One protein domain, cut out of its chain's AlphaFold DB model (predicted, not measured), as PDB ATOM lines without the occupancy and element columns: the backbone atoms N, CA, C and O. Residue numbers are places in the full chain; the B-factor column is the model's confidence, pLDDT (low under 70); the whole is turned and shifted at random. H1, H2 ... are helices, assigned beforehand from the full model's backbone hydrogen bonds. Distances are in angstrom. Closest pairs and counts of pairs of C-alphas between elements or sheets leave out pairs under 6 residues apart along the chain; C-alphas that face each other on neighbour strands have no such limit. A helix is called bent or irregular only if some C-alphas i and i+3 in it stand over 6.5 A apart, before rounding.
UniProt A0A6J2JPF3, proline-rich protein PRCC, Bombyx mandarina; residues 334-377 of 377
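What this domain is: This is residues 334 to 377 of the 377 residues of the protein "proline-rich protein PRCC" of Bombyx mandarina (UniProt A0A6J2JPF3). One long helix, H2, makes nearly the whole length of this domain, a rod with much of the helix standing free. At its first end the chain turns a corner into a single short turn of helix, H1, and at the other end two residues, 376 and 377, follow H2. The printed part has 44 residues with two named helices, H1 then H2 along the chain, and no named strand; the class is all helix. The whole is extended, with a radius of gyration of the C-alphas of 17.4 A, and spans 53 by 12 by 9 A.

Where its parts are: H2 holds residues 343 to 375 and measures 46.2 A from first to last C-alpha. It begins at C-alpha 343 at (108.524, 122.480, 166.766) and ends at C-alpha 375 at (116.160, 82.521, 144.884). H1 holds residues 335 to 339, with C-alpha 335 at (98.136, 119.723, 174.114). Neither helix is bent.

How they stand to each other: H2 touches H1 with residues 344 to 345 alone. The two only just touch, and only at the corner by their link, with 3 pairs of C-alphas within 8 A. The closest C-alphas of the two helices are those of Lys 338 and Tyr 345, 5.6 A apart, while the centres are 27.0 A apart. Residues 350 to 367 of H2 stand free, and so do residues 370 to 376, of which 370 to 375 belong to H2. In H1 and H2 every O i to N i+4 pair is within hydrogen-bond range.

The domain as a whole: The two C-alphas farthest apart are those of Gln 336 and Gly 376, at 53.4 A. The link from H1 to H2, 3 residues, is tight. The printed part has no cut, and it ends at Phe 377, the chain's last residue. The mean pLDDT of the printed part is 91.5, and no printed residue is under 70.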
ATOM      1  N   THR A 334     102.945 119.239 174.997       89.50
ATOM      2  CA  THR A 334     101.707 119.743 175.614       89.50
ATOM      3  C   THR A 334     100.570 119.804 174.583       89.50
ATOM      4  O   THR A 334     100.806 120.051 173.402       89.50
ATOM      5  N   ASN A 335      99.307 119.665 175.010       86.94
ATOM      6  CA  ASN A 335      98.136 119.723 174.114       86.94
ATOM      7  C   ASN A 335      98.067 120.997 173.250       86.94
ATOM      8  O   ASN A 335      97.691 120.936 172.082       86.94
ATOM      9  N   GLN A 336      98.470 122.155 173.786       89.44
ATOM     10  CA  GLN A 336      98.569 123.387 172.996       89.44
ATOM     11  C   GLN A 336      99.639 123.286 171.894       89.44
ATOM     12  O   GLN A 336      99.441 123.834 170.814       89.44
ATOM     13  N   GLN A 337     100.740 122.572 172.148       91.81
ATOM     14  CA  GLN A 337     101.828 122.349 171.192       91.81
ATOM     15  C   GLN A 337     101.413 121.363 170.100       91.81
ATOM     16  O   GLN A 337     101.726 121.606 168.938       91.81
ATOM     17  N   LYS A 338     100.645 120.322 170.466       92.25
ATOM     18  CA  LYS A 338      99.988 119.398 169.525       92.25
ATOM     19  C   LYS A 338      99.043 120.167 168.594       92.25
ATOM     20  O   LYS A 338      99.207 120.127 167.383       92.25
ATOM     21  N   ARG A 339      98.121 120.963 169.156       93.56
ATOM     22  CA  ARG A 339      97.133 121.739 168.376       93.56
ATOM     23  C   ARG A 339      97.755 122.822 167.489       93.56
ATOM     24  O   ARG A 339      97.193 123.153 166.457       93.56
ATOM     25  N   LYS A 340      98.865 123.429 167.919       96.44
ATOM     26  CA  LYS A 340      99.551 124.496 167.171       96.44
ATOM     27  C   LYS A 340     100.691 123.987 166.283       96.44
ATOM     28  O   LYS A 340     101.419 124.819 165.756       96.44
ATOM     29  N   HIS A 341     100.891 122.673 166.171       92.75
ATOM     30  CA  HIS A 341     102.007 122.073 165.430       92.75
ATOM     31  C   HIS A 341     103.367 122.711 165.749       92.75
ATOM     32  O   HIS A 341     104.159 123.030 164.868       92.75
ATOM     33  N   GLN A 342     103.635 122.954 167.033       96.12
ATOM     34  CA  GLN A 342     104.898 123.573 167.430       96.12
ATOM     35  C   GLN A 342     106.077 122.638 167.162       96.12
ATOM     36  O   GLN A 342     105.919 121.419 167.160       96.12
ATOM     37  N   ILE A 343     107.276 123.211 167.040       93.12
ATOM     38  CA  ILE A 343     108.524 122.480 166.766       93.12
ATOM     39  C   ILE A 343     108.710 121.299 167.727       93.12
ATOM     40  O   ILE A 343     109.056 120.211 167.290       93.12
ATOM     41  N   THR A 344     108.399 121.463 169.018       93.00
ATOM     42  CA  THR A 344     108.454 120.365 169.999       93.00
ATOM     43  C   THR A 344     107.534 119.195 169.633       93.00
ATOM     44  O   THR A 344     107.929 118.040 169.769       93.00
ATOM     45  N   TYR A 345     106.317 119.474 169.150       94.44
ATOM     46  CA  TYR A 345     105.394 118.438 168.682       94.44
ATOM     47  C   TYR A 345     105.884 117.789 167.391       94.44
ATOM     48  O   TYR A 345     105.906 116.566 167.315       94.44
ATOM     49  N   LEU A 346     106.333 118.588 166.422       95.56
ATOM     50  CA  LEU A 346     106.862 118.079 165.157       95.56
ATOM     51  C   LEU A 346     108.106 117.212 165.366       95.56
ATOM     52  O   LEU A 346     108.208 116.155 164.764       95.56
ATOM     53  N   ALA A 347     109.011 117.598 166.266       92.81
ATOM     54  CA  ALA A 347     110.181 116.797 166.618       92.81
ATOM     55  C   ALA A 347     109.779 115.459 167.249       92.81
ATOM     56  O   ALA A 347     110.337 114.416 166.917       92.81
ATOM     57  N   HIS A 348     108.777 115.469 168.130       90.75
ATOM     58  CA  HIS A 348     108.249 114.242 168.717       90.75
ATOM     59  C   HIS A 348     107.549 113.359 167.671       90.75
ATOM     60  O   HIS A 348     107.709 112.143 167.690       90.75
ATOM     61  N   GLN A 349     106.786 113.959 166.753       93.38
ATOM     62  CA  GLN A 349     106.121 113.258 165.655       93.38
ATOM     63  C   GLN A 349     107.141 112.657 164.680       93.38
ATOM     64  O   GLN A 349     107.037 111.485 164.337       93.38
ATOM     65  N   ALA A 350     108.165 113.418 164.296       91.81
ATOM     66  CA  ALA A 350     109.245 112.954 163.434       91.81
ATOM     67  C   ALA A 350     110.034 111.815 164.087       91.81
ATOM     68  O   ALA A 350     110.277 110.808 163.439       91.81
ATOM     69  N   LYS A 351     110.355 111.922 165.383       89.38
ATOM     70  CA  LYS A 351     111.033 110.854 166.132       89.38
ATOM     71  C   LYS A 351     110.201 109.571 166.222       89.38
ATOM     72  O   LYS A 351     110.756 108.477 166.206       89.38
ATOM     73  N   ALA A 352     108.878 109.692 166.341       86.00
ATOM     74  CA  ALA A 352     107.991 108.534 166.306       86.00
ATOM     75  C   ALA A 352     107.983 107.881 164.912       86.00
ATOM     76  O   ALA A 352     108.145 106.667 164.812       86.00
ATOM     77  N   ASN A 353     107.884 108.689 163.854       89.88
ATOM     78  CA  ASN A 353     107.931 108.209 162.472       89.88
ATOM     79  C   ASN A 353     109.302 107.617 162.100       89.88
ATOM     80  O   ASN A 353     109.354 106.662 161.339       89.88
ATOM     81  N   GLU A 354     110.406 108.145 162.636       89.81
ATOM     82  CA  GLU A 354     111.762 107.612 162.439       89.81
ATOM     83  C   GLU A 354     111.854 106.160 162.914       89.81
ATOM     84  O   GLU A 354     112.363 105.309 162.192       89.81
ATOM     85  N   ALA A 355     111.319 105.858 164.101       85.75
ATOM     86  CA  ALA A 355     111.307 104.494 164.621       85.75
ATOM     87  C   ALA A 355     110.453 103.553 163.750       85.75
ATOM     88  O   ALA A 355     110.838 102.411 163.511       85.75
ATOM     89  N   GLU A 356     109.312 104.030 163.245       88.00
ATOM     90  CA  GLU A 356     108.473 103.253 162.328       88.00
ATOM     91  C   GLU A 356     109.173 102.999 160.986       88.00
ATOM     92  O   GLU A 356     109.221 101.859 160.528       88.00
ATOM     93  N   LEU A 357     109.776 104.029 160.388       91.81
ATOM     94  CA  LEU A 357     110.537 103.913 159.143       91.81
ATOM     95  C   LEU A 357     111.750 103.002 159.305       91.81
ATOM     96  O   LEU A 357     112.012 102.192 158.424       91.81
ATOM     97  N   GLN A 358     112.453 103.072 160.437       89.62
ATOM     98  CA  GLN A 358     113.567 102.176 160.733       89.62
ATOM     99  C   GLN A 358     113.106 100.713 160.782       89.62
ATOM    100  O   GLN A 358     113.757  99.852 160.193       89.62
ATOM    101  N   ASN A 359     111.958 100.431 161.403       88.69
ATOM    102  CA  ASN A 359     111.374  99.089 161.407       88.69
ATOM    103  C   ASN A 359     110.942  98.651 160.004       88.69
ATOM    104  O   ASN A 359     111.192  97.513 159.608       88.69
ATOM    105  N   GLN A 360     110.335  99.546 159.221       92.00
ATOM    106  CA  GLN A 360     109.989  99.261 157.828       92.00
ATOM    107  C   GLN A 360     111.245  98.975 156.996       92.00
ATOM    108  O   GLN A 360     111.255  98.011 156.234       92.00
ATOM    109  N   TRP A 361     112.320  99.747 157.144       90.00
ATOM    110  CA  TRP A 361     113.592  99.500 156.463       90.00
ATOM    111  C   TRP A 361     114.228  98.182 156.891       90.00
ATOM    112  O   TRP A 361     114.644  97.413 156.028       90.00
ATOM    113  N   ALA A 362     114.243  97.876 158.190       89.31
ATOM    114  CA  ALA A 362     114.741  96.606 158.707       89.31
ATOM    115  C   ALA A 362     113.948  95.416 158.138       89.31
ATOM    116  O   ALA A 362     114.547  94.455 157.658       89.31
ATOM    117  N   ASN A 363     112.616  95.509 158.100       93.19
ATOM    118  CA  ASN A 363     111.745  94.476 157.533       93.19
ATOM    119  C   ASN A 363     111.934  94.323 156.021       93.19
ATOM    120  O   ASN A 363     112.057  93.204 155.532       93.19
ATOM    121  N   ASN A 364     112.005  95.429 155.275       95.44
ATOM    122  CA  ASN A 364     112.270  95.394 153.837       95.44
ATOM    123  C   ASN A 364     113.647  94.787 153.542       95.44
ATOM    124  O   ASN A 364     113.772  93.961 152.642       95.44
ATOM    125  N   ARG A 365     114.677  95.138 154.323       94.12
ATOM    126  CA  ARG A 365     116.017  94.551 154.194       94.12
ATOM    127  C   ARG A 365     116.003  93.059 154.516       94.12
ATOM    128  O   ARG A 365     116.570  92.273 153.764       94.12
ATOM    129  N   MET A 366     115.325  92.657 155.589       90.62
ATOM    130  CA  MET A 366     115.168  91.250 155.954       90.62
ATOM    131  C   MET A 366     114.437  90.471 154.857       90.62
ATOM    132  O   MET A 366     114.902  89.405 154.471       90.62
ATOM    133  N   SER A 367     113.345  91.014 154.315       93.81
ATOM    134  CA  SER A 367     112.583  90.398 153.228       93.81
ATOM    135  C   SER A 367     113.413  90.276 151.951       93.81
ATOM    136  O   SER A 367     113.427  89.210 151.344       93.81
ATOM    137  N   ARG A 368     114.190  91.306 151.584       93.81
ATOM    138  CA  ARG A 368     115.148  91.217 150.469       93.81
ATOM    139  C   ARG A 368     116.171  90.112 150.700       93.81
ATOM    140  O   ARG A 368     116.358  89.289 149.814       93.81
ATOM    141  N   ARG A 369     116.759  90.029 151.900       92.69
ATOM    142  CA  ARG A 369     117.708  88.963 152.255       92.69
ATOM    143  C   ARG A 369     117.060  87.578 152.209       92.69
ATOM    144  O   ARG A 369     117.684  86.635 151.744       92.69
ATOM    145  N   GLN A 370     115.814  87.444 152.664       93.88
ATOM    146  CA  GLN A 370     115.065  86.187 152.586       93.88
ATOM    147  C   GLN A 370     114.809  85.782 151.132       93.88
ATOM    148  O   GLN A 370     115.100  84.647 150.763       93.88
ATOM    149  N   THR A 371     114.330  86.699 150.291       94.88
ATOM    150  CA  THR A 371     114.126  86.459 148.856       94.88
ATOM    151  C   THR A 371     115.440  86.085 148.175       94.88
ATOM    152  O   THR A 371     115.495  85.063 147.500       94.88
ATOM    153  N   GLN A 372     116.515  86.823 148.438       93.69
ATOM    154  CA  GLN A 372     117.840  86.523 147.902       93.69
ATOM    155  C   GLN A 372     118.343  85.154 148.373       93.69
ATOM    156  O   GLN A 372     118.859  84.385 147.576       93.69
ATOM    157  N   SER A 373     118.147  84.783 149.642       91.75
ATOM    158  CA  SER A 373     118.518  83.445 150.128       91.75
ATOM    159  C   SER A 373     117.684  82.330 149.492       91.75
ATOM    160  O   SER A 373     118.177  81.224 149.294       91.75
ATOM    161  N   LYS A 374     116.423  82.623 149.152       96.50
ATOM    162  CA  LYS A 374     115.489  81.662 148.563       96.50
ATOM    163  C   LYS A 374     115.721  81.463 147.065       96.50
ATOM    164  O   LYS A 374     115.529  80.356 146.576       96.50
ATOM    165  N   TYR A 375     116.092  82.521 146.349       95.62
ATOM    166  CA  TYR A 375     116.160  82.521 144.884       95.62
ATOM    167  C   TYR A 375     117.563  82.785 144.323       95.62
ATOM    168  O   TYR A 375     117.796  82.544 143.144       95.62
ATOM    169  N   GLY A 376     118.512  83.209 145.154       91.69
ATOM    170  CA  GLY A 376     119.922  83.377 144.802       91.69
ATOM    171  C   GLY A 376     120.271  84.649 144.024       91.69
ATOM    172  O   GLY A 376     121.426  84.780 143.624       91.69
ATOM    173  N   PHE A 377     119.322  85.568 143.807       71.25
ATOM    174  CA  PHE A 377     119.521  86.841 143.104       71.25
ATOM    175  C   PHE A 377     118.883  88.017 143.844       71.25
ATOM    176  O   PHE A 377     117.811  87.823 144.468       71.25
TER     177      PHE A 377